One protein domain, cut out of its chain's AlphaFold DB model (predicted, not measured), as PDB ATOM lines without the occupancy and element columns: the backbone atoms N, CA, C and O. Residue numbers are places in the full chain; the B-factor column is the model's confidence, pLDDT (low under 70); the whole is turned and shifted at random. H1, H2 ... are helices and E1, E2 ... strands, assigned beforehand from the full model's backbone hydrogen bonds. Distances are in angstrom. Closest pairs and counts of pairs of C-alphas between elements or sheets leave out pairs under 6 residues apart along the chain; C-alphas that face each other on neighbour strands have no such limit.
ATOM      1  N   THR A 149     196.948 231.835 235.100       94.06
ATOM      2  CA  THR A 149     196.454 231.162 233.892       94.06
ATOM      3  C   THR A 149     195.635 229.929 234.288       94.06
ATOM      4  O   THR A 149     195.963 229.238 235.253       94.06
ATOM      5  N   ASN A 150     194.553 229.653 233.552       88.31
ATOM      6  CA  ASN A 150     193.581 228.589 233.848       88.31
ATOM      7  C   ASN A 150     192.932 228.695 235.246       88.31
ATOM      8  O   ASN A 150     192.592 227.682 235.852       88.31
ATOM      9  N   LYS A 151     192.755 229.919 235.771       88.19
ATOM     10  CA  LYS A 151     192.124 230.181 237.076       88.19
ATOM     11  C   LYS A 151     190.806 229.395 237.251       88.19
ATOM     12  O   LYS A 151     189.908 229.548 236.421       88.19
ATOM     13  N   PRO A 152     190.646 228.603 238.330       86.50
ATOM     14  CA  PRO A 152     189.476 227.751 238.508       86.50
ATOM     15  C   PRO A 152     188.208 228.577 238.755       86.50
ATOM     16  O   PRO A 152     188.065 229.256 239.772       86.50
ATOM     17  N   THR A 153     187.264 228.497 237.816       86.06
ATOM     18  CA  THR A 153     185.968 229.203 237.863       86.06
ATOM     19  C   THR A 153     184.840 228.365 238.466       86.06
ATOM     20  O   THR A 153     183.795 228.905 238.827       86.06
ATOM     21  N   LYS A 154     185.035 227.048 238.589       84.81
ATOM     22  CA  LYS A 154     184.035 226.084 239.068       84.81
ATOM     23  C   LYS A 154     184.417 225.536 240.441       84.81
ATOM     24  O   LYS A 154     185.584 225.514 240.822       84.81
ATOM     25  N   ALA A 155     183.411 225.086 241.184       83.62
ATOM     26  CA  ALA A 155     183.630 224.294 242.386       83.62
ATOM     27  C   ALA A 155     183.928 222.838 242.012       83.62
ATOM     28  O   ALA A 155     183.354 222.312 241.056       83.62
ATOM     29  N   VAL A 156     184.786 222.183 242.790       84.00
ATOM     30  CA  VAL A 156     185.231 220.812 242.526       84.00
ATOM     31  C   VAL A 156     184.795 219.877 243.648       84.00
ATOM     32  O   VAL A 156     184.969 220.177 244.829       84.00
ATOM     33  N   THR A 157     184.246 218.719 243.284       85.62
ATOM     34  CA  THR A 157     184.049 217.604 244.218       85.62
ATOM     35  C   THR A 157     185.251 216.684 244.097       85.62
ATOM     36  O   THR A 157     185.466 216.088 243.043       85.62
ATOM     37  N   CYS A 158     186.032 216.578 245.168       83.12
ATOM     38  CA  CYS A 158     187.224 215.745 245.228       83.12
ATOM     39  C   CYS A 158     187.001 214.550 246.159       83.12
ATOM     40  O   CYS A 158     186.450 214.706 247.249       83.12
ATOM     41  N   THR A 159     187.453 213.361 245.758       82.19
ATOM     42  CA  THR A 159     187.397 212.143 246.594       82.19
ATOM     43  C   THR A 159     188.771 211.858 247.194       82.19
ATOM     44  O   THR A 159     189.759 211.913 246.470       82.19
ATOM     45  N   ASN A 160     188.859 211.572 248.496       81.31
ATOM     46  CA  ASN A 160     190.119 211.236 249.174       81.31
ATOM     47  C   ASN A 160     190.428 209.722 249.153       81.31
ATOM     48  O   ASN A 160     189.582 208.907 248.785       81.31
ATOM     49  N   ALA A 161     191.627 209.335 249.607       77.19
ATOM     50  CA  ALA A 161     192.087 207.940 249.711       77.19
ATOM     51  C   ALA A 161     191.127 206.953 250.409       77.19
ATOM     52  O   ALA A 161     191.211 205.750 250.169       77.19
ATOM     53  N   ASN A 162     190.241 207.435 251.283       80.00
ATOM     54  CA  ASN A 162     189.289 206.625 252.044       80.00
ATOM     55  C   ASN A 162     187.867 206.665 251.452       80.00
ATOM     56  O   ASN A 162     186.922 206.239 252.109       80.00
ATOM     57  N   GLY A 163     187.694 207.196 250.235       79.44
ATOM     58  CA  GLY A 163     186.388 207.354 249.583       79.44
ATOM     59  C   GLY A 163     185.569 208.549 250.089       79.44
ATOM     60  O   GLY A 163     184.484 208.807 249.573       79.44
ATOM     61  N   GLY A 164     186.078 209.306 251.066       81.31
ATOM     62  CA  GLY A 164     185.415 210.503 251.573       81.31
ATOM     63  C   GLY A 164     185.449 211.624 250.537       81.31
ATOM     64  O   GLY A 164     186.525 212.036 250.098       81.31
ATOM     65  N   GLN A 165     184.277 212.121 250.147       83.62
ATOM     66  CA  GLN A 165     184.158 213.257 249.234       83.62
ATOM     67  C   GLN A 165     184.247 214.589 249.985       83.62
ATOM     68  O   GLN A 165     183.909 214.692 251.166       83.62
ATOM     69  N   SER A 166     184.697 215.636 249.304       83.94
ATOM     70  CA  SER A 166     184.643 217.011 249.800       83.94
ATOM     71  C   SER A 166     184.444 217.985 248.649       83.94
ATOM     72  O   SER A 166     185.038 217.833 247.581       83.94
ATOM     73  N   PHE A 167     183.614 218.993 248.885       86.50
ATOM     74  CA  PHE A 167     183.337 220.070 247.944       86.50
ATOM     75  C   PHE A 167     184.261 221.256 248.233       86.50
ATOM     76  O   PHE A 167     184.338 221.729 249.370       86.50
ATOM     77  N   ILE A 168     184.969 221.735 247.211       86.62
ATOM     78  CA  ILE A 168     185.896 222.864 247.302       86.62
ATOM     79  C   ILE A 168     185.424 223.936 246.317       86.62
ATOM     80  O   ILE A 168     185.540 223.780 245.104       86.62
ATOM     81  N   GLY A 169     184.856 225.023 246.846       88.94
ATOM     82  CA  GLY A 169     184.412 226.164 246.042       88.94
ATOM     83  C   GLY A 169     185.579 226.919 245.383       88.94
ATOM     84  O   GLY A 169     186.691 226.900 245.920       88.94
ATOM     85  N   PRO A 170     185.343 227.640 244.269       88.88
ATOM     86  CA  PRO A 170     186.401 228.325 243.519       88.88
ATOM     87  C   PRO A 170     187.135 229.385 244.355       88.88
ATOM     88  O   PRO A 170     188.338 229.559 244.198       88.88
ATOM     89  N   ALA A 171     186.457 230.023 245.317       92.19
ATOM     90  CA  ALA A 171     187.089 230.934 246.274       92.19
ATOM     91  C   ALA A 171     188.159 230.241 247.144       92.19
ATOM     92  O   ALA A 171     189.232 230.796 247.353       92.19
ATOM     93  N   ASN A 172     187.926 229.002 247.594       92.50
ATOM     94  CA  ASN A 172     188.923 228.243 248.358       92.50
ATOM     95  C   ASN A 172     190.101 227.789 247.483       92.50
ATOM     96  O   ASN A 172     191.238 227.783 247.954       92.50
ATOM     97  N   LEU A 173     189.847 227.453 246.211       91.94
ATOM     98  CA  LEU A 173     190.909 227.163 245.242       91.94
ATOM     99  C   LEU A 173     191.777 228.407 245.000       91.94
ATOM    100  O   LEU A 173     192.994 228.329 245.144       91.94
ATOM    101  N   GLN A 174     191.161 229.563 244.736       93.31
ATOM    102  CA  GLN A 174     191.853 230.848 244.590       93.31
ATOM    103  C   GLN A 174     192.664 231.205 245.846       93.31
ATOM    104  O   GLN A 174     193.845 231.523 245.733       93.31
ATOM    105  N   ASN A 175     192.076 231.084 247.040       93.19
ATOM    106  CA  ASN A 175     192.760 231.360 248.306       93.19
ATOM    107  C   ASN A 175     193.977 230.440 248.524       93.19
ATOM    108  O   ASN A 175     194.985 230.881 249.076       93.19
ATOM    109  N   ALA A 176     193.911 229.177 248.090       92.94
ATOM    110  CA  ALA A 176     195.041 228.250 248.154       92.94
ATOM    111  C   ALA A 176     196.131 228.569 247.113       92.94
ATOM    112  O   ALA A 176     197.314 228.471 247.436       92.94
ATOM    113  N   ILE A 177     195.754 228.991 245.900       94.44
ATOM    114  CA  ILE A 177     196.692 229.438 244.854       94.44
ATOM    115  C   ILE A 177     197.423 230.709 245.306       94.44
ATOM    116  O   ILE A 177     198.651 230.746 245.294       94.44
ATOM    117  N   GLU A 178     196.705 231.707 245.821       94.12
ATOM    118  CA  GLU A 178     197.320 232.936 246.329       94.12
ATOM    119  C   GLU A 178     198.236 232.689 247.532       94.12
ATOM    120  O   GLU A 178     199.284 233.323 247.647       94.12
ATOM    121  N   ARG A 179     197.888 231.759 248.431       92.38
ATOM    122  CA  ARG A 179     198.790 231.345 249.521       92.38
ATOM    123  C   ARG A 179     200.029 230.615 248.989       92.38
ATOM    124  O   ARG A 179     201.097 230.776 249.576       92.38
ATOM    125  N   ALA A 180     199.914 229.875 247.885       93.25
ATOM    126  CA  ALA A 180     201.040 229.245 247.196       93.25
ATOM    127  C   ALA A 180     201.948 230.249 246.458       93.25
ATOM    128  O   ALA A 180     203.140 229.987 246.344       93.25
ATOM    129  N   GLN A 181     201.403 231.382 245.997       94.19
ATOM    130  CA  GLN A 181     202.169 232.494 245.416       94.19
ATOM    131  C   GLN A 181     202.862 233.345 246.493       94.19
ATOM    132  O   GLN A 181     204.044 233.627 246.368       94.19
ATOM    133  N   LYS A 182     202.158 233.728 247.570       90.94
ATOM    134  CA  LYS A 182     202.673 234.644 248.619       90.94
ATOM    135  C   LYS A 182     203.757 234.025 249.509       90.94
ATOM    136  O   LYS A 182     204.585 234.745 250.070       90.94
ATOM    137  N   THR A 183     203.714 232.706 249.704       88.62
ATOM    138  CA  THR A 183     204.502 232.000 250.727       88.62
ATOM    139  C   THR A 183     205.739 231.333 250.116       88.62
ATOM    140  O   THR A 183     205.585 230.584 249.152       88.62
ATOM    141  N   PRO A 184     206.948 231.498 250.694       88.25
ATOM    142  CA  PRO A 184     208.156 230.856 250.178       88.25
ATOM    143  C   PRO A 184     208.050 229.321 250.156       88.25
ATOM    144  O   PRO A 184     207.440 228.702 251.028       88.25
ATOM    145  N   LEU A 185     208.696 228.701 249.164       89.12
ATOM    146  CA  LEU A 185     208.744 227.246 249.006       89.12
ATOM    147  C   LEU A 185     209.526 226.581 250.144       89.12
ATOM    148  O   LEU A 185     210.717 226.835 250.326       89.12
ATOM    149  N   PHE A 186     208.885 225.654 250.851       87.19
ATOM    150  CA  PHE A 186     209.537 224.880 251.900       87.19
ATOM    151  C   PHE A 186     210.248 223.635 251.328       87.19
ATOM    152  O   PHE A 186     209.717 222.953 250.442       87.19
ATOM    153  N   PRO A 187     211.449 223.280 251.820       80.50
ATOM    154  CA  PRO A 187     212.119 222.043 251.437       80.50
ATOM    155  C   PRO A 187     211.542 220.852 252.215       80.50
ATOM    156  O   PRO A 187     211.781 220.683 253.409       80.50
ATOM    157  N   LYS A 188     210.829 219.964 251.511       73.38
ATOM    158  CA  LYS A 188     210.200 218.739 252.058       73.38
ATOM    159  C   LYS A 188     211.196 217.740 252.690       73.38
ATOM    160  O   LYS A 188     210.776 216.807 253.366       73.38
ATOM    161  N   SER A 189     212.497 217.927 252.455       74.62
ATOM    162  CA  SER A 189     213.612 217.157 253.026       74.62
ATOM    163  C   SER A 189     214.098 217.656 254.392       74.62
ATOM    164  O   SER A 189     214.724 216.886 255.114       74.62
ATOM    165  N   ASN A 190     213.832 218.910 254.769       74.94
ATOM    166  CA  ASN A 190     214.238 219.450 256.068       74.94
ATOM    167  C   ASN A 190     213.190 219.082 257.132       74.94
ATOM    168  O   ASN A 190     212.008 219.400 256.990       74.94
ATOM    169  N   GLY A 191     213.628 218.429 258.214       72.12
ATOM    170  CA  GLY A 191     212.760 218.002 259.315       72.12
ATOM    171  C   GLY A 191     211.975 219.147 259.958       72.12
ATOM    172  O   GLY A 191     210.793 218.977 260.253       72.12
ATOM    173  N   ASN A 192     212.580 220.333 260.075       79.56
ATOM    174  CA  ASN A 192     211.952 221.507 260.690       79.56
ATOM    175  C   ASN A 192     210.826 222.102 259.830       79.56
ATOM    176  O   ASN A 192     209.946 222.769 260.363       79.56
ATOM    177  N   THR A 193     210.828 221.842 258.516       75.56
ATOM    178  CA  THR A 193     209.793 222.299 257.573       75.56
ATOM    179  C   THR A 193     208.916 221.155 257.049       75.56
ATOM    180  O   THR A 193     208.115 221.337 256.132       75.56
ATOM    181  N   LYS A 194     209.020 219.956 257.637       71.69
ATOM    182  CA  LYS A 194     208.242 218.772 257.252       71.69
ATOM    183  C   LYS A 194     206.760 218.966 257.599       71.69
ATOM    184  O   LYS A 194     206.375 218.926 258.763       71.69
ATOM    185  N   GLY A 195     205.926 219.137 256.572       74.94
ATOM    186  CA  GLY A 195     204.488 219.410 256.729       74.94
ATOM    187  C   GLY A 195     204.128 220.898 256.728       74.94
ATOM    188  O   GLY A 195     203.013 221.250 257.110       74.94
ATOM    189  N   PHE A 196     205.052 221.762 256.300       85.00
ATOM    190  CA  PHE A 196     204.731 223.127 255.889       85.00
ATOM    191  C   PHE A 196     204.182 223.129 254.446       85.00
ATOM    192  O   PHE A 196     204.246 222.111 253.759       85.00
ATOM    193  N   PHE A 197     203.644 224.252 253.965       87.88
ATOM    194  CA  PHE A 197     203.250 224.448 252.562       87.88
ATOM    195  C   PHE A 197     203.494 225.902 252.133       87.88
ATOM    196  O   PHE A 197     203.354 226.790 252.978       87.88
ATOM    197  N   PRO A 198     203.799 226.176 250.848       91.50
ATOM    198  CA  PRO A 198     203.871 225.251 249.706       91.50
ATOM    199  C   PRO A 198     205.146 224.382 249.636       91.50
ATOM    200  O   PRO A 198     206.164 224.688 250.255       91.50
ATOM    201  N   HIS A 199     205.094 223.307 248.842       89.94
ATOM    202  CA  HIS A 199     206.224 222.416 248.523       89.94
ATOM    203  C   HIS A 199     206.389 222.257 247.002       89.94
ATOM    204  O   HIS A 199     205.417 222.348 246.261       89.94
ATOM    205  N   VAL A 200     207.586 221.888 246.529       92.75
ATOM    206  CA  VAL A 200     207.772 221.402 245.145       92.75
ATOM    207  C   VAL A 200     207.082 220.044 244.959       92.75
ATOM    208  O   VAL A 200     207.398 219.077 245.660       92.75
ATOM    209  N   PHE A 201     206.177 219.953 243.983       91.12
ATOM    210  CA  PHE A 201     205.485 218.719 243.614       91.12
ATOM    211  C   PHE A 201     206.292 217.939 242.564       91.12
ATOM    212  O   PHE A 201     206.465 218.374 241.427       91.12
ATOM    213  N   LYS A 202     206.801 216.761 242.943       89.31
ATOM    214  CA  LYS A 202     207.563 215.878 242.046       89.31
ATOM    215  C   LYS A 202     206.623 214.977 241.241       89.31
ATOM    216  O   LYS A 202     206.482 213.803 241.557       89.31
ATOM    217  N   ASN A 203     206.013 215.522 240.190       88.31
ATOM    218  CA  ASN A 203     205.120 214.791 239.280       88.31
ATOM    219  C   ASN A 203     205.861 213.817 238.334       88.31
ATOM    220  O   ASN A 203     205.663 213.876 237.123       88.31
ATOM    221  N   ARG A 204     206.777 212.978 238.837       85.81
ATOM    222  CA  ARG A 204     207.503 211.989 238.021       85.81
ATOM    223  C   ARG A 204     207.796 210.710 238.796       85.81
ATOM    224  O   ARG A 204     208.358 210.772 239.890       85.81
ATOM    225  N   ILE A 205     207.497 209.574 238.173       82.75
ATOM    226  CA  ILE A 205     207.797 208.219 238.657       82.75
ATOM    227  C   ILE A 205     208.599 207.446 237.599       82.75
ATOM    228  O   ILE A 205     208.488 207.764 236.413       82.75
ATOM    229  N   PRO A 206     209.413 206.446 237.983       80.88
ATOM    230  CA  PRO A 206     209.989 205.510 237.025       80.88
ATOM    231  C   PRO A 206     208.883 204.688 236.356       80.88
ATOM    232  O   PRO A 206     208.056 204.081 237.035       80.88
ATOM    233  N   ASP A 207     208.889 204.662 235.029       83.81
ATOM    234  CA  ASP A 207     208.117 203.725 234.222       83.81
ATOM    235  C   ASP A 207     208.657 202.296 234.434       83.81
ATOM    236  O   ASP A 207     209.869 202.092 234.301       83.81
ATOM    237  N   PRO A 208     207.812 201.301 234.769       79.94
ATOM    238  CA  PRO A 208     208.279 199.968 235.157       79.94
ATOM    239  C   PRO A 208     208.895 199.175 233.994       79.94
ATOM    240  O   PRO A 208     209.686 198.269 234.235       79.94
ATOM    241  N   THR A 209     208.560 199.518 232.748       83.38
ATOM    242  CA  THR A 209     208.990 198.793 231.541       83.38
ATOM    243  C   THR A 209     210.290 199.353 230.962       83.38
ATOM    244  O   THR A 209     211.100 198.614 230.409       83.38
ATOM    245  N   THR A 210     210.498 200.669 231.066       88.56
ATOM    246  CA  THR A 210     211.613 201.388 230.422       88.56
ATOM    247  C   THR A 210     212.580 202.055 231.402       88.56
ATOM    248  O   THR A 210     213.604 202.589 230.973       88.56
ATOM    249  N   GLY A 211     212.249 202.104 232.697       87.75
ATOM    250  CA  GLY A 211     213.007 202.818 233.732       87.75
ATOM    251  C   GLY A 211     212.992 204.350 233.603       87.75
ATOM    252  O   GLY A 211     213.580 205.046 234.432       87.75
ATOM    253  N   ARG A 212     212.340 204.908 232.573       87.50
ATOM    254  CA  ARG A 212     212.335 206.351 232.283       87.50
ATOM    255  C   ARG A 212     211.385 207.097 233.218       87.50
ATOM    256  O   ARG A 212     210.320 206.600 233.555       87.50
ATOM    257  N   LEU A 213     211.736 208.325 233.603       84.00
ATOM    258  CA  LEU A 213     210.880 209.156 234.457       84.00
ATOM    259  C   LEU A 213     209.696 209.752 233.675       84.00
ATOM    260  O   LEU A 213     209.852 210.767 232.987       84.00
ATOM    261  N   VAL A 214     208.516 209.149 233.835       83.06
ATOM    262  CA  VAL A 214     207.240 209.567 233.227       83.06
ATOM    263  C   VAL A 214     206.374 210.367 234.215       83.06
ATOM    264  O   VAL A 214     206.547 210.217 235.428       83.06
ATOM    265  N   PRO A 215     205.444 211.224 233.745       80.69
ATOM    266  CA  PRO A 215     204.516 211.935 234.624       80.69
ATOM    267  C   PRO A 215     203.584 210.986 235.388       80.69
ATOM    268  O   PRO A 215     202.960 210.122 234.775       80.69
ATOM    269  N   GLU A 216     203.450 211.171 236.706       84.94
ATOM    270  CA  GLU A 216     202.518 210.377 237.529       84.94
ATOM    271  C   GLU A 216     201.061 210.837 237.336       84.94
ATOM    272  O   GLU A 216     200.145 210.019 237.273       84.94
ATOM    273  N   VAL A 217     200.849 212.148 237.185       85.06
ATOM    274  CA  VAL A 217     199.544 212.785 236.969       85.06
ATOM    275  C   VAL A 217     199.553 213.563 235.652       85.06
ATOM    276  O   VAL A 217     200.371 214.461 235.432       85.06
ATOM    277  N   LYS A 218     198.604 213.246 234.764       86.62
ATOM    278  CA  LYS A 218     198.450 213.894 233.452       86.62
ATOM    279  C   LYS A 218     197.505 215.101 233.522       86.62
ATOM    280  O   LYS A 218     196.359 215.025 233.094       86.62
ATOM    281  N   PHE A 219     197.999 216.219 234.056       85.12
ATOM    282  CA  PHE A 219     197.351 217.531 233.929       85.12
ATOM    283  C   PHE A 219     197.190 217.939 232.455       85.12
ATOM    284  O   PHE A 219     198.094 217.699 231.652       85.12
ATOM    285  N   ALA A 220     196.065 218.576 232.119       81.12
ATOM    286  CA  ALA A 220     195.730 218.966 230.747       81.12
ATOM    287  C   ALA A 220     196.559 220.138 230.166       81.12
ATOM    288  O   ALA A 220     196.883 220.069 228.979       81.12
ATOM    289  N   PRO A 221     196.935 221.195 230.923       85.62
ATOM    290  CA  PRO A 221     197.762 222.274 230.377       85.62
ATOM    291  C   PRO A 221     199.188 221.772 230.074       85.62
ATOM    292  O   PRO A 221     199.822 221.225 230.982       85.62
ATOM    293  N   PRO A 222     199.739 221.952 228.856       86.50
ATOM    294  CA  PRO A 222     201.056 221.415 228.492       86.50
ATOM    295  C   PRO A 222     202.204 221.877 229.398       86.50
ATOM    296  O   PRO A 222     203.081 221.077 229.727       86.50
ATOM    297  N   GLN A 223     202.168 223.126 229.877       88.69
ATOM    298  CA  GLN A 223     203.146 223.660 230.832       88.69
ATOM    299  C   GLN A 223     203.198 222.854 232.142       88.69
ATOM    300  O   GLN A 223     204.260 222.675 232.735       88.69
ATOM    301  N   CYS A 224     202.077 222.249 232.546       88.81
ATOM    302  CA  CYS A 224     201.993 221.409 233.738       88.81
ATOM    303  C   CYS A 224     202.636 220.014 233.568       88.81
ATOM    304  O   CYS A 224     202.614 219.211 234.502       88.81
ATOM    305  N   GLN A 225     203.208 219.711 232.397       86.75
ATOM    306  CA  GLN A 225     204.028 218.515 232.140       86.75
ATOM    307  C   GLN A 225     205.536 218.819 232.107       86.75
ATOM    308  O   GLN A 225     206.360 217.929 232.343       86.75
ATOM    309  N   THR A 226     205.906 220.064 231.798       84.88
ATOM    310  CA  THR A 226     207.289 220.481 231.527       84.88
ATOM    311  C   THR A 226     207.901 221.317 232.649       84.88
ATOM    312  O   THR A 226     209.093 221.167 232.920       84.88
ATOM    313  N   GLU A 227     207.117 222.161 233.320       90.69
ATOM    314  CA  GLU A 227     207.600 223.091 234.346       90.69
ATOM    315  C   GLU A 227     207.777 222.446 235.733       90.69
ATOM    316  O   GLU A 227     207.282 221.357 236.036       90.69
ATOM    317  N   GLN A 228     208.489 223.147 236.622       94.50
ATOM    318  CA  GLN A 228     208.533 222.796 238.041       94.50
ATOM    319  C   GLN A 228     207.159 223.062 238.669       94.50
ATOM    320  O   GLN A 228     206.685 224.193 238.652       94.50
ATOM    321  N   LEU A 229     206.543 222.037 239.257       95.06
ATOM    322  CA  LEU A 229     205.238 222.153 239.909       95.06
ATOM    323  C   LEU A 229     205.356 222.418 241.410       95.06
ATOM    324  O   LEU A 229     206.338 222.046 242.060       95.06
ATOM    325  N   VAL A 230     204.309 223.018 241.969       95.38
ATOM    326  CA  VAL A 230     204.178 223.376 243.382       95.38
ATOM    327  C   VAL A 230     202.845 222.847 243.920       95.38
ATOM    328  O   VAL A 230     201.797 223.096 243.330       95.38
ATOM    329  N   GLU A 231     202.883 222.117 245.042       93.62
ATOM    330  CA  GLU A 231     201.694 221.709 245.805       93.62
ATOM    331  C   GLU A 231     201.455 222.657 246.993       93.62
ATOM    332  O   GLU A 231     202.363 222.944 247.781       93.62
ATOM    333  N   HIS A 232     200.207 223.092 247.174       92.88
ATOM    334  CA  HIS A 232     199.743 223.770 248.389       92.88
ATOM    335  C   HIS A 232     198.445 223.116 248.867       92.88
ATOM    336  O   HIS A 232     197.634 222.663 248.061       92.88
ATOM    337  N   ALA A 233     198.256 222.989 250.179       90.69
ATOM    338  CA  ALA A 233     197.094 222.298 250.727       90.69
ATOM    339  C   ALA A 233     195.802 223.119 250.582       90.69
ATOM    340  O   ALA A 233     195.825 224.346 250.616       90.69
ATOM    341  N   VAL A 234     194.674 222.429 250.387       89.50
ATOM    342  CA  VAL A 234     193.369 223.056 250.147       89.50
ATOM    343  C   VAL A 234     192.231 222.235 250.759       89.50
ATOM    344  O   VAL A 234     192.327 221.011 250.881       89.50
ATOM    345  N   GLY A 235     191.147 222.906 251.143       86.62
ATOM    346  CA  GLY A 235     189.920 222.292 251.648       86.62
ATOM    347  C   GLY A 235     188.749 223.276 251.640       86.62
ATOM    348  O   GLY A 235     188.836 224.350 251.051       86.62
ATOM    349  N   SER A 236     187.650 222.917 252.304       82.50
ATOM    350  CA  SER A 236     186.433 223.741 252.384       82.50
ATOM    351  C   SER A 236     186.553 224.970 253.297       82.50
ATOM    352  O   SER A 236     185.806 225.924 253.106       82.50
ATOM    353  N   ASN A 237     187.489 224.966 254.252       80.69
ATOM    354  CA  ASN A 237     187.658 226.007 255.273       80.69
ATOM    355  C   ASN A 237     189.095 226.566 255.251       80.69
ATOM    356  O   ASN A 237     189.919 226.199 256.092       80.69
ATOM    357  N   MET A 238     189.419 227.429 254.280       77.94
ATOM    358  CA  MET A 238     190.781 227.972 254.119       77.94
ATOM    359  C   MET A 238     191.170 229.039 255.157       77.94
ATOM    360  O   MET A 238     192.353 229.349 255.296       77.94
ATOM    361  N   ASP A 239     190.225 229.588 255.918       71.88
ATOM    362  CA  ASP A 239     190.502 230.696 256.848       71.88
ATOM    363  C   ASP A 239     191.269 230.236 258.096       71.88
ATOM    364  O   ASP A 239     192.112 230.959 258.621       71.88
ATOM    365  N   ARG A 240     191.051 228.985 258.522       65.00
ATOM    366  CA  ARG A 240     191.758 228.346 259.651       65.00
ATOM    367  C   ARG A 240     193.087 227.693 259.245       65.00
ATOM    368  O   ARG A 240     193.651 226.910 260.005       65.00
ATOM    369  N   PHE A 241     193.575 227.971 258.038       67.88
ATOM    370  CA  PHE A 241     194.784 227.365 257.494       67.88
ATOM    371  C   PHE A 241     196.051 228.026 258.060       67.88
ATOM    372  O   PHE A 241     196.399 229.150 257.680       67.88
ATOM    373  N   SER A 242     196.771 227.297 258.915       67.88
ATOM    374  CA  SER A 242     198.186 227.532 259.210       67.88
ATOM    375  C   SER A 242     199.065 226.811 258.190       67.88
ATOM    376  O   SER A 242     198.766 225.684 257.802       67.88
ATOM    377  N   ASN A 243     200.191 227.417 257.797       65.00
ATOM    378  CA  ASN A 243     201.124 226.780 256.857       65.00
ATOM    379  C   ASN A 243     201.678 225.453 257.409       65.00
ATOM    380  O   ASN A 243     201.948 224.543 256.633       65.00
ATOM    381  N   THR A 244     201.790 225.323 258.734       61.47
ATOM    382  CA  THR A 244     202.023 224.070 259.461       61.47
ATOM    383  C   THR A 244     200.767 223.198 259.492       61.47
ATOM    384  O   THR A 244     199.805 223.514 260.194       61.47
ATOM    385  N   ILE A 245     200.794 222.054 258.806       61.84
ATOM    386  CA  ILE A 245     199.686 221.088 258.795       61.84
ATOM    387  C   ILE A 245     200.185 219.723 259.264       61.84
ATOM    388  O   ILE A 245     200.752 218.944 258.497       61.84
ATOM    389  N   LYS A 246     199.913 219.399 260.533       53.66
ATOM    390  CA  LYS A 246     200.121 218.041 261.065       53.66
ATOM    391  C   LYS A 246     198.970 217.079 260.734       53.66
ATOM    392  O   LYS A 246     199.173 215.878 260.848       53.66
ATOM    393  N   ASN A 247     197.784 217.571 260.348       52.09
ATOM    394  CA  ASN A 247     196.592 216.743 260.115       52.09
ATOM    395  C   ASN A 247     195.536 217.390 259.183       52.09
ATOM    396  O   ASN A 247     195.489 218.604 259.026       52.09
ATOM    397  N   GLN A 248     194.650 216.552 258.629       59.66
ATOM    398  CA  GLN A 248     193.325 216.872 258.045       59.66
ATOM    399  C   GLN A 248     193.170 217.640 256.709       59.66
ATOM    400  O   GLN A 248     192.035 217.785 256.263       59.66
ATOM    401  N   PHE A 249     194.224 218.000 255.969       70.88
ATOM    402  CA  PHE A 249     194.061 218.413 254.557       70.88
ATOM    403  C   PHE A 249     194.523 217.308 253.585       70.88
ATOM    404  O   PHE A 249     195.732 217.188 253.348       70.88
ATOM    405  N   PRO A 250     193.613 216.506 252.989       77.81
ATOM    406  CA  PRO A 250     193.969 215.450 252.031       77.81
ATOM    407  C   PRO A 250     194.132 215.947 250.583       77.81
ATOM    408  O   PRO A 250     194.699 215.223 249.762       77.81
ATOM    409  N   PHE A 251     193.656 217.155 250.254       87.75
ATOM    410  CA  PHE A 251     193.694 217.727 248.901       87.75
ATOM    411  C   PHE A 251     194.778 218.796 248.746       87.75
ATOM    412  O   PHE A 251     195.116 219.512 249.696       87.75
ATOM    413  N   ARG A 252     195.340 218.911 247.544       91.25
ATOM    414  CA  ARG A 252     196.338 219.922 247.176       91.25
ATOM    415  C   ARG A 252     195.898 220.615 245.893       91.25
ATOM    416  O   ARG A 252     195.556 219.917 244.942       91.25
ATOM    417  N   VAL A 253     195.958 221.945 245.839       93.19
ATOM    418  CA  VAL A 253     196.065 222.624 244.539       93.19
ATOM    419  C   VAL A 253     197.464 222.370 243.989       93.19
ATOM    420  O   VAL A 253     198.438 222.346 244.752       93.19
ATOM    421  N   VAL A 254     197.554 222.168 242.679       95.19
ATOM    422  CA  VAL A 254     198.818 222.098 241.950       95.19
ATOM    423  C   VAL A 254     198.877 223.278 240.999       95.19
ATOM    424  O   VAL A 254     197.949 223.505 240.219       95.19
ATOM    425  N   ILE A 255     199.976 224.016 241.070       96.12
ATOM    426  CA  ILE A 255     200.274 225.133 240.176       96.12
ATOM    427  C   ILE A 255     201.668 224.949 239.574       96.12
ATOM    428  O   ILE A 255     202.490 224.207 240.130       96.12
ATOM    429  N   THR A 256     201.966 225.619 238.464       96.69
ATOM    430  CA  THR A 256     203.364 225.795 238.054       96.69
ATOM    431  C   THR A 256     204.064 226.759 239.012       96.69
ATOM    432  O   THR A 256     203.423 227.586 239.666       96.69
ATOM    433  N   LYS A 257     205.380 226.624 239.170       95.94
ATOM    434  CA  LYS A 257     206.161 227.473 240.072       95.94
ATOM    435  C   LYS A 257     205.937 228.955 239.727       95.94
ATOM    436  O   LYS A 257     206.207 229.315 238.584       95.94
ATOM    437  N   PRO A 258     205.517 229.797 240.689       95.31
ATOM    438  CA  PRO A 258     205.416 231.235 240.470       95.31
ATOM    439  C   PRO A 258     206.742 231.818 239.958       95.31
ATOM    440  O   PRO A 258     207.815 231.456 240.458       95.31
ATOM    441  N   ASP A 259     206.662 232.687 238.952       93.69
ATOM    442  CA  ASP A 259     207.824 233.368 238.374       93.69
ATOM    443  C   ASP A 259     208.301 234.556 239.249       93.69
ATOM    444  O   ASP A 259     207.880 234.721 240.396       93.69
ATOM    445  N   ALA A 260     209.186 235.412 238.725       91.25
ATOM    446  CA  ALA A 260     209.674 236.595 239.443       91.25
ATOM    447  C   ALA A 260     208.594 237.668 239.723       91.25
ATOM    448  O   ALA A 260     208.781 238.494 240.617       91.25
ATOM    449  N   LYS A 261     207.475 237.660 238.989       93.69
ATOM    450  CA  LYS A 261     206.283 238.497 239.219       93.69
ATOM    451  C   LYS A 261     205.218 237.766 240.044       93.69
ATOM    452  O   LYS A 261     204.246 238.383 240.475       93.69
ATOM    453  N   GLY A 262     205.398 236.464 240.257       93.06
ATOM    454  CA  GLY A 262     204.424 235.567 240.860       93.06
ATOM    455  C   GLY A 262     203.403 235.002 239.866       93.06
ATOM    456  O   GLY A 262     202.415 234.416 240.313       93.06
ATOM    457  N   ASP A 263     203.591 235.194 238.554       96.00
ATOM    458  CA  ASP A 263     202.713 234.654 237.508       96.00
ATOM    459  C   ASP A 263     202.784 233.114 237.514       96.00
ATOM    460  O   ASP A 263     203.850 232.529 237.731       96.00
ATOM    461  N   THR A 264     201.648 232.438 237.320       96.50
ATOM    462  CA  THR A 264     201.547 230.971 237.437       96.50
ATOM    463  C   THR A 264     200.403 230.383 236.599       96.50
ATOM    464  O   THR A 264     199.436 231.069 236.266       96.50
ATOM    465  N   THR A 265     200.471 229.087 236.274       95.88
ATOM    466  CA  THR A 265     199.335 228.312 235.746       95.88
ATOM    467  C   THR A 265     198.740 227.407 236.823       95.88
ATOM    468  O   THR A 265     199.459 226.628 237.447       95.88
ATOM    469  N   PHE A 266     197.413 227.415 236.977       94.69
ATOM    470  CA  PHE A 266     196.700 226.367 237.709       94.69
ATOM    471  C   PHE A 266     196.657 225.064 236.895       94.69
ATOM    472  O   PHE A 266     196.203 225.046 235.750       94.69
ATOM    473  N   CYS A 267     197.137 223.973 237.494       92.12
ATOM    474  CA  CYS A 267     197.237 222.660 236.854       92.12
ATOM    475  C   CYS A 267     196.102 221.703 237.238       92.12
ATOM    476  O   CYS A 267     195.830 220.761 236.495       92.12
ATOM    477  N   GLY A 268     195.466 221.919 238.392       92.12
ATOM    478  CA  GLY A 268     194.365 221.101 238.898       92.12
ATOM    479  C   GLY A 268     194.413 220.898 240.415       92.12
ATOM    480  O   GLY A 268     195.191 221.531 241.137       92.12
ATOM    481  N   VAL A 269     193.588 219.971 240.905       91.25
ATOM    482  CA  VAL A 269     193.583 219.517 242.305       91.25
ATOM    483  C   VAL A 269     193.952 218.038 242.357       91.25
ATOM    484  O   VAL A 269     193.464 217.253 241.550       91.25
ATOM    485  N   ILE A 270     194.790 217.648 243.319       89.19
ATOM    486  CA  ILE A 270     195.159 216.247 243.580       89.19
ATOM    487  C   ILE A 270     194.799 215.836 245.013       89.19
ATOM    488  O   ILE A 270     194.649 216.682 245.897       89.19
ATOM    489  N   THR A 271     194.698 214.530 245.270       85.38
ATOM    490  CA  THR A 271     194.604 213.970 246.629       85.38
ATOM    491  C   THR A 271     195.749 213.007 246.890       85.38
ATOM    492  O   THR A 271     196.143 212.272 245.987       85.38
ATOM    493  N   HIS A 272     196.238 212.954 248.128       72.94
ATOM    494  CA  HIS A 272     197.092 211.846 248.561       72.94
ATOM    495  C   HIS A 272     196.257 210.560 248.526       72.94
ATOM    496  O   HIS A 272     195.253 210.471 249.231       72.94
TER     497      HIS A 272
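Overview. This is residues 149 to 272 of the 297 residues of an uncharacterized protein of Mycena chlorophos (UniProt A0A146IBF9). Amid little regular structure, a strongly twisted antiparallel sheet, E3 E4 E5 E6, has H1 over one face and short H2 on the opposite one, with hairpin E1 E2 near Thr 271. The 124 printed residues include two named helices and six named strands, in the order E1 E2 H1 E3 H2 E4 E5 E6 along the chain; the class is mixed, helices and strands, and the named elements hold only 48 of the 124 printed residues. The whole is compact, radius of gyration of the C-alphas 14.4 A, spanning 44 by 32 by 31 A.

Arrangement. E1, residues 156 to 159, and E2, residues 165 to 168, form an antiparallel hairpin; N 156 and O 168 are 2.9 A apart. H1, residues 170 to 182, has every O i to N i+4 pair within hydrogen-bond range. It touches E4, residues 229 to 234, closest at the C-alphas of Ala 180 and His 232, 5.8 A.

Along the chain. H1 is 18.2 A long. C-alpha 156 is at (185.231, 220.812, 242.526).

Size, cuts and confidence. The printed part has no cut. Links H1 to E3 and E4 to E5 are long. Residues 240 to 248 have pLDDT under 70.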